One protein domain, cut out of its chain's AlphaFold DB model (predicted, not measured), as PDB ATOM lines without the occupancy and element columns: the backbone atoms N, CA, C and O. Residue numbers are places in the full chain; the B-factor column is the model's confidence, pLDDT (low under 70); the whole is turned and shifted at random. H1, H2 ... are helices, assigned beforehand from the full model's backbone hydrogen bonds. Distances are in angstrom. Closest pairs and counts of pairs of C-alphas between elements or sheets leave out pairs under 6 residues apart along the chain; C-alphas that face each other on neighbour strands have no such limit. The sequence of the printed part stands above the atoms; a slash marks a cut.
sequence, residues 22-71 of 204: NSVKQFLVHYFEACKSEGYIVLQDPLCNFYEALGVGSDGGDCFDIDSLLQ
ATOM      1  N   ASN A  22     189.353 201.907 294.691       82.19
ATOM      2  CA  ASN A  22     190.019 200.888 293.881       82.19
ATOM      3  C   ASN A  22     190.337 199.607 294.670       82.19
ATOM      4  O   ASN A  22     190.175 198.520 294.124       82.19
ATOM      5  N   SER A  23     190.736 199.723 295.941       83.62
ATOM      6  CA  SER A  23     190.959 198.571 296.834       83.62
ATOM      7  C   SER A  23     189.657 197.789 297.038       83.62
ATOM      8  O   SER A  23     189.606 196.581 296.809       83.62
ATOM      9  N   VAL A  24     188.565 198.504 297.334       87.75
ATOM     10  CA  VAL A  24     187.232 197.907 297.505       87.75
ATOM     11  C   VAL A  24     186.753 197.228 296.220       87.75
ATOM     12  O   VAL A  24     186.232 196.117 296.273       87.75
ATOM     13  N   LYS A  25     186.970 197.846 295.048       83.25
ATOM     14  CA  LYS A  25     186.639 197.230 293.750       83.25
ATOM     15  C   LYS A  25     187.356 195.891 293.561       83.25
ATOM     16  O   LYS A  25     186.706 194.907 293.227       83.25
ATOM     17  N   GLN A  26     188.671 195.854 293.781       85.25
ATOM     18  CA  GLN A  26     189.469 194.631 293.625       85.25
ATOM     19  C   GLN A  26     189.026 193.540 294.604       85.25
ATOM     20  O   GLN A  26     188.878 192.383 294.216       85.25
ATOM     21  N   PHE A  27     188.740 193.918 295.854       90.56
ATOM     22  CA  PHE A  27     188.188 192.993 296.839       90.56
ATOM     23  C   PHE A  27     186.870 192.374 296.362       90.56
ATOM     24  O   PHE A  27     186.720 191.155 296.406       90.56
ATOM     25  N   LEU A  28     185.925 193.193 295.886       88.94
ATOM     26  CA  LEU A  28     184.627 192.704 295.417       88.94
ATOM     27  C   LEU A  28     184.791 191.728 294.250       88.94
ATOM     28  O   LEU A  28     184.179 190.667 294.277       88.94
ATOM     29  N   VAL A  29     185.643 192.043 293.269       84.25
ATOM     30  CA  VAL A  29     185.920 191.149 292.130       84.25
ATOM     31  C   VAL A  29     186.424 189.788 292.609       84.25
ATOM     32  O   VAL A  29     185.827 188.767 292.273       84.25
ATOM     33  N   HIS A  30     187.452 189.763 293.459       86.44
ATOM     34  CA  HIS A  30     187.990 188.508 293.990       86.44
ATOM     35  C   HIS A  30     186.987 187.742 294.855       86.44
ATOM     36  O   HIS A  30     186.924 186.514 294.792       86.44
ATOM     37  N   TYR A  31     186.178 188.448 295.644       88.19
ATOM     38  CA  TYR A  31     185.116 187.836 296.436       88.19
ATOM     39  C   TYR A  31     184.068 187.166 295.536       88.19
ATOM     40  O   TYR A  31     183.691 186.019 295.771       88.19
ATOM     41  N   PHE A  32     183.650 187.834 294.457       84.44
ATOM     42  CA  PHE A  32     182.735 187.259 293.471       84.44
ATOM     43  C   PHE A  32     183.326 186.029 292.771       84.44
ATOM     44  O   PHE A  32     182.621 185.034 292.594       84.44
ATOM     45  N   GLU A  33     184.605 186.065 292.392       84.75
ATOM     46  CA  GLU A  33     185.304 184.915 291.807       84.75
ATOM     47  C   GLU A  33     185.353 183.723 292.771       84.75
ATOM     48  O   GLU A  33     185.055 182.594 292.370       84.75
ATOM     49  N   ALA A  34     185.655 183.975 294.049       85.00
ATOM     50  CA  ALA A  34     185.646 182.953 295.090       85.00
ATOM     51  C   ALA A  34     184.249 182.331 295.240       85.00
ATOM     52  O   ALA A  34     184.108 181.112 295.139       85.00
ATOM     53  N   CYS A  35     183.194 183.148 295.340       83.38
ATOM     54  CA  CYS A  35     181.817 182.655 295.394       83.38
ATOM     55  C   CYS A  35     181.439 181.842 294.143       83.38
ATOM     56  O   CYS A  35     180.784 180.805 294.239       83.38
ATOM     57  N   LYS A  36     181.884 182.252 292.953       83.38
ATOM     58  CA  LYS A  36     181.644 181.484 291.722       83.38
ATOM     59  C   LYS A  36     182.330 180.115 291.768       83.38
ATOM     60  O   LYS A  36     181.736 179.128 291.337       83.38
ATOM     61  N   SER A  37     183.548 180.044 292.309       83.00
ATOM     62  CA  SER A  37     184.286 178.783 292.477       83.00
ATOM     63  C   SER A  37     183.629 177.830 293.484       83.00
ATOM     64  O   SER A  37     183.721 176.614 293.335       83.00
ATOM     65  N   GLU A  38     182.884 178.377 294.445       86.88
ATOM     66  CA  GLU A  38     182.094 177.630 295.428       86.88
ATOM     67  C   GLU A  38     180.703 177.215 294.904       86.88
ATOM     68  O   GLU A  38     179.931 176.570 295.613       86.88
ATOM     69  N   GLY A  39     180.382 177.539 293.645       82.19
ATOM     70  CA  GLY A  39     179.140 177.131 292.985       82.19
ATOM     71  C   GLY A  39     177.963 178.090 293.179       82.19
ATOM     72  O   GLY A  39     176.829 177.728 292.858       82.19
ATOM     73  N   TYR A  40     178.197 179.309 293.671       82.75
ATOM     74  CA  TYR A  40     177.159 180.336 293.730       82.75
ATOM     75  C   TYR A  40     176.879 180.918 292.337       82.75
ATOM     76  O   TYR A  40     177.789 181.180 291.547       82.75
ATOM     77  N   ILE A  41     175.597 181.143 292.039       78.56
ATOM     78  CA  ILE A  41     175.143 181.785 290.801       78.56
ATOM     79  C   ILE A  41     174.847 183.265 291.049       78.56
ATOM     80  O   ILE A  41     174.206 183.624 292.036       78.56
ATOM     81  N   VAL A  42     175.294 184.126 290.136       77.25
ATOM     82  CA  VAL A  42     174.965 185.555 290.168       77.25
ATOM     83  C   VAL A  42     173.524 185.725 289.689       77.25
ATOM     84  O   VAL A  42     173.185 185.315 288.578       77.25
ATOM     85  N   LEU A  43     172.671 186.310 290.530       77.69
ATOM     86  CA  LEU A  43     171.308 186.688 290.166       77.69
ATOM     87  C   LEU A  43     171.276 188.185 289.857       77.69
ATOM     88  O   LEU A  43     171.708 188.992 290.677       77.69
ATOM     89  N   GLN A  44     170.753 188.550 288.688       73.19
ATOM     90  CA  GLN A  44     170.563 189.951 288.329       73.19
ATOM     91  C   GLN A  44     169.492 190.576 289.229       73.19
ATOM     92  O   GLN A  44     168.386 190.043 289.344       73.19
ATOM     93  N   ASP A  45     169.817 191.708 289.854       78.94
ATOM     94  CA  ASP A  45     168.870 192.456 290.677       78.94
ATOM     95  C   ASP A  45     167.741 193.033 289.792       78.94
ATOM     96  O   ASP A  45     168.029 193.802 288.865       78.94
ATOM     97  N   PRO A  46     166.457 192.716 290.061       82.19
ATOM     98  CA  PRO A  46     165.317 193.297 289.347       82.19
ATOM     99  C   PRO A  46     165.262 194.833 289.388       82.19
ATOM    100  O   PRO A  46     164.618 195.449 288.538       82.19
ATOM    101  N   LEU A  47     165.923 195.458 290.365       79.25
ATOM    102  CA  LEU A  47     165.997 196.905 290.552       79.25
ATOM    103  C   LEU A  47     167.308 197.517 290.031       79.25
ATOM    104  O   LEU A  47     167.556 198.695 290.280       79.25
ATOM    105  N   CYS A  48     168.134 196.785 289.272       75.75
ATOM    106  CA  CYS A  48     169.397 197.307 288.723       75.75
ATOM    107  C   CYS A  48     169.231 198.660 288.002       75.75
ATOM    108  O   CYS A  48     169.940 199.614 288.319       75.75
ATOM    109  N   ASN A  49     168.216 198.791 287.142       73.88
ATOM    110  CA  ASN A  49     167.901 200.035 286.427       73.88
ATOM    111  C   ASN A  49     167.521 201.195 287.368       73.88
ATOM    112  O   ASN A  49     167.724 202.365 287.045       73.88
ATOM    113  N   PHE A  50     166.923 200.888 288.525       79.88
ATOM    114  CA  PHE A  50     166.580 201.893 289.529       79.88
ATOM    115  C   PHE A  50     167.843 202.415 290.221       79.88
ATOM    116  O   PHE A  50     168.014 203.627 290.327       79.88
ATOM    117  N   TYR A  51     168.754 201.528 290.633       77.44
ATOM    118  CA  TYR A  51     170.022 201.929 291.250       77.44
ATOM    119  C   TYR A  51     170.949 202.657 290.270       77.44
ATOM    120  O   TYR A  51     171.583 203.638 290.657       77.44
ATOM    121  N   GLU A  52     170.965 202.254 288.996       71.38
ATOM    122  CA  GLU A  52     171.660 202.982 287.929       71.38
ATOM    123  C   GLU A  52     171.145 204.424 287.830       71.38
ATOM    124  O   GLU A  52     171.932 205.369 287.855       71.38
ATOM    125  N   ALA A  53     169.819 204.609 287.802       76.88
ATOM    126  CA  ALA A  53     169.206 205.931 287.740       76.88
ATOM    127  C   ALA A  53     169.538 206.806 288.963       76.88
ATOM    128  O   ALA A  53     169.729 208.013 288.810       76.88
ATOM    129  N   LEU A  54     169.635 206.216 290.160       75.62
ATOM    130  CA  LEU A  54     170.062 206.930 291.369       75.62
ATOM    131  C   LEU A  54     171.536 207.368 291.318       75.62
ATOM    132  O   LEU A  54     171.895 208.343 291.976       75.62
ATOM    133  N   GLY A  55     172.380 206.680 290.544       64.50
ATOM    134  CA  GLY A  55     173.801 207.003 290.370       64.50
ATOM    135  C   GLY A  55     174.093 208.126 289.364       64.50
ATOM    136  O   GLY A  55     175.229 208.601 289.290       64.50
ATOM    137  N   VAL A  56     173.096 208.583 288.596       56.00
ATOM    138  CA  VAL A  56     173.271 209.612 287.557       56.00
ATOM    139  C   VAL A  56     173.461 210.992 288.198       56.00
ATOM    140  O   VAL A  56     172.497 211.656 288.573       56.00
ATOM    141  N   GLY A  57     174.713 211.445 288.304       50.34
ATOM    142  CA  GLY A  57     175.061 212.777 288.821       50.34
ATOM    143  C   GLY A  57     176.330 212.838 289.674       50.34
ATOM    144  O   GLY A  57     176.778 213.935 289.995       50.34
ATOM    145  N   SER A  58     176.925 211.693 290.018       56.72
ATOM    146  CA  SER A  58     178.275 211.658 290.588       56.72
ATOM    147  C   SER A  58     179.289 211.797 289.445       56.72
ATOM    148  O   SER A  58     179.332 210.944 288.565       56.72
ATOM    149  N   ASP A  59     180.073 212.876 289.428       44.59
ATOM    150  CA  ASP A  59     181.101 213.229 288.422       44.59
ATOM    151  C   ASP A  59     182.341 212.296 288.443       44.59
ATOM    152  O   ASP A  59     183.489 212.711 288.322       44.59
ATOM    153  N   GLY A  60     182.130 210.997 288.656       47.44
ATOM    154  CA  GLY A  60     183.147 209.965 288.491       47.44
ATOM    155  C   GLY A  60     182.918 209.278 287.155       47.44
ATOM    156  O   GLY A  60     182.044 208.425 287.062       47.44
ATOM    157  N   GLY A  61     183.677 209.671 286.131       43.38
ATOM    158  CA  GLY A  61     183.552 209.258 284.725       43.38
ATOM    159  C   GLY A  61     183.754 207.775 284.385       43.38
ATOM    160  O   GLY A  61     184.076 207.475 283.242       43.38
ATOM    161  N   ASP A  62     183.508 206.857 285.315       46.50
ATOM    162  CA  ASP A  62     183.483 205.423 285.055       46.50
ATOM    163  C   ASP A  62     182.045 204.930 285.237       46.50
ATOM    164  O   ASP A  62     181.559 204.756 286.356       46.50
ATOM    165  N   CYS A  63     181.340 204.705 284.127       47.47
ATOM    166  CA  CYS A  63     180.157 203.850 284.129       47.47
ATOM    167  C   CYS A  63     180.583 202.504 284.737       47.47
ATOM    168  O   CYS A  63     181.382 201.783 284.141       47.47
ATOM    169  N   PHE A  64     180.118 202.196 285.949       52.03
ATOM    170  CA  PHE A  64     180.347 200.897 286.574       52.03
ATOM    171  C   PHE A  64     179.472 199.862 285.873       52.03
ATOM    172  O   PHE A  64     178.421 199.470 286.376       52.03
ATOM    173  N   ASP A  65     179.899 199.446 284.688       59.84
ATOM    174  CA  ASP A  65     179.345 198.277 284.036       59.84
ATOM    175  C   ASP A  65     179.792 197.043 284.834       59.84
ATOM    176  O   ASP A  65     180.935 196.588 284.747       59.84
ATOM    177  N   ILE A  66     178.895 196.559 285.694       56.00
ATOM    178  CA  ILE A  66     179.095 195.368 286.527       56.00
ATOM    179  C   ILE A  66     179.456 194.137 285.687       56.00
ATOM    180  O   ILE A  66     180.240 193.303 286.144       56.00
ATOM    181  N   ASP A  67     178.958 194.056 284.449       57.84
ATOM    182  CA  ASP A  67     179.258 192.957 283.534       57.84
ATOM    183  C   ASP A  67     180.712 193.051 283.056       57.84
ATOM    184  O   ASP A  67     181.433 192.048 283.008       57.84
ATOM    185  N   SER A  68     181.182 194.278 282.810       59.75
ATOM    186  CA  SER A  68     182.570 194.565 282.449       59.75
ATOM    187  C   SER A  68     183.540 194.387 283.626       59.75
ATOM    188  O   SER A  68     184.696 194.021 283.409       59.75
ATOM    189  N   LEU A  69     183.088 194.607 284.866       56.28
ATOM    190  CA  LEU A  69     183.879 194.403 286.087       56.28
ATOM    191  C   LEU A  69     184.106 192.910 286.392       56.28
ATOM    192  O   LEU A  69     185.175 192.535 286.865       56.28
ATOM    193  N   LEU A  70     183.114 192.059 286.115       60.94
ATOM    194  CA  LEU A  70     183.131 190.630 286.458       60.94
ATOM    195  C   LEU A  70     183.520 189.712 285.288       60.94
ATOM    196  O   LEU A  70     183.474 188.488 285.432       60.94
ATOM    197  N   GLN A  71     183.877 190.288 284.131       55.28
ATOM    198  CA  GLN A  71     184.201 189.567 282.890       55.28
ATOM    199  C   GLN A  71     183.160 188.484 282.544       55.28
ATOM    200  O   GLN A  71     183.491 187.413 282.025       55.28
TER     201      GLN A  71
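This is residues 22 to 71 of the 204 residues of the protein "RWP-RK domain-containing protein" of Capsicum chinense (UniProt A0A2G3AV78). The chain runs round a wide, loose open loop, with the long helix H1 along one side, the shorter H2 across from it, and the tail folding back so that the small helix H3 comes near H1. The three named helices do not form a packed core: H1, H2 and H3 touch no helix, and H1 and H3 are merely near each other. The printed part has 50 residues with three named helices, in the order H1, H2, H3, and no named strand; the class is all helix, with 27 residues in named elements. The whole is loose, with a radius of gyration of the C-alphas of 12.6 A, and its C-alphas span 36 by 27 by 15 A.

H1, the longest helix, is residues 22 to 37, 16 residues and 22.9 A from first to last C-alpha. It begins at C-alpha 22, at (190.019, 200.888, 293.881), and ends at C-alpha 37, at (184.286, 178.783, 292.477). H2 is residues 48 to 54, 10.0 A from first to last C-alpha. H3 is residues 66 to 69, four residues, and ends at C-alpha 69, at (183.879, 194.403, 286.087).

H1 and H3 are close but not clearly touching, with 1 pair of C-alphas within 8 A. Their closest C-alphas are those of Val 29 and Leu 69, 7.2 A apart, and their centres are 11.7 A apart. H1 and H2 are apart, and so are H2 and H3. In H1 and H2 every pair of O of residue i and N of residue i+4 is within hydrogen-bond range. H3 is too short for such a pair, and its 1 pair of O of residue i and N of residue i+3 is within range.

The two C-alphas farthest apart are those of Glu 38 and Gly 57, 36.4 A, while the first and last printed C-alphas, of Asn 22 and Gln 71, are 16.8 A apart. The printed part runs from residue 22 to residue 71 with no cut. The link from H1 to H2, 10 residues, is short, and the link from H2 to H3, 11 residues, is long. Residues 34 to 39, of which 34 to 37 belong to H1, stand free, as do residues 43 to 51, of which 48 to 51 belong to H2, and residues 56 to 62. The mean pLDDT of the printed part is 72.2. Confidence is low, under 70, in residues 55 to 71, and the mean pLDDT of H3 is 57, against 85 for H1 and 76 for H2.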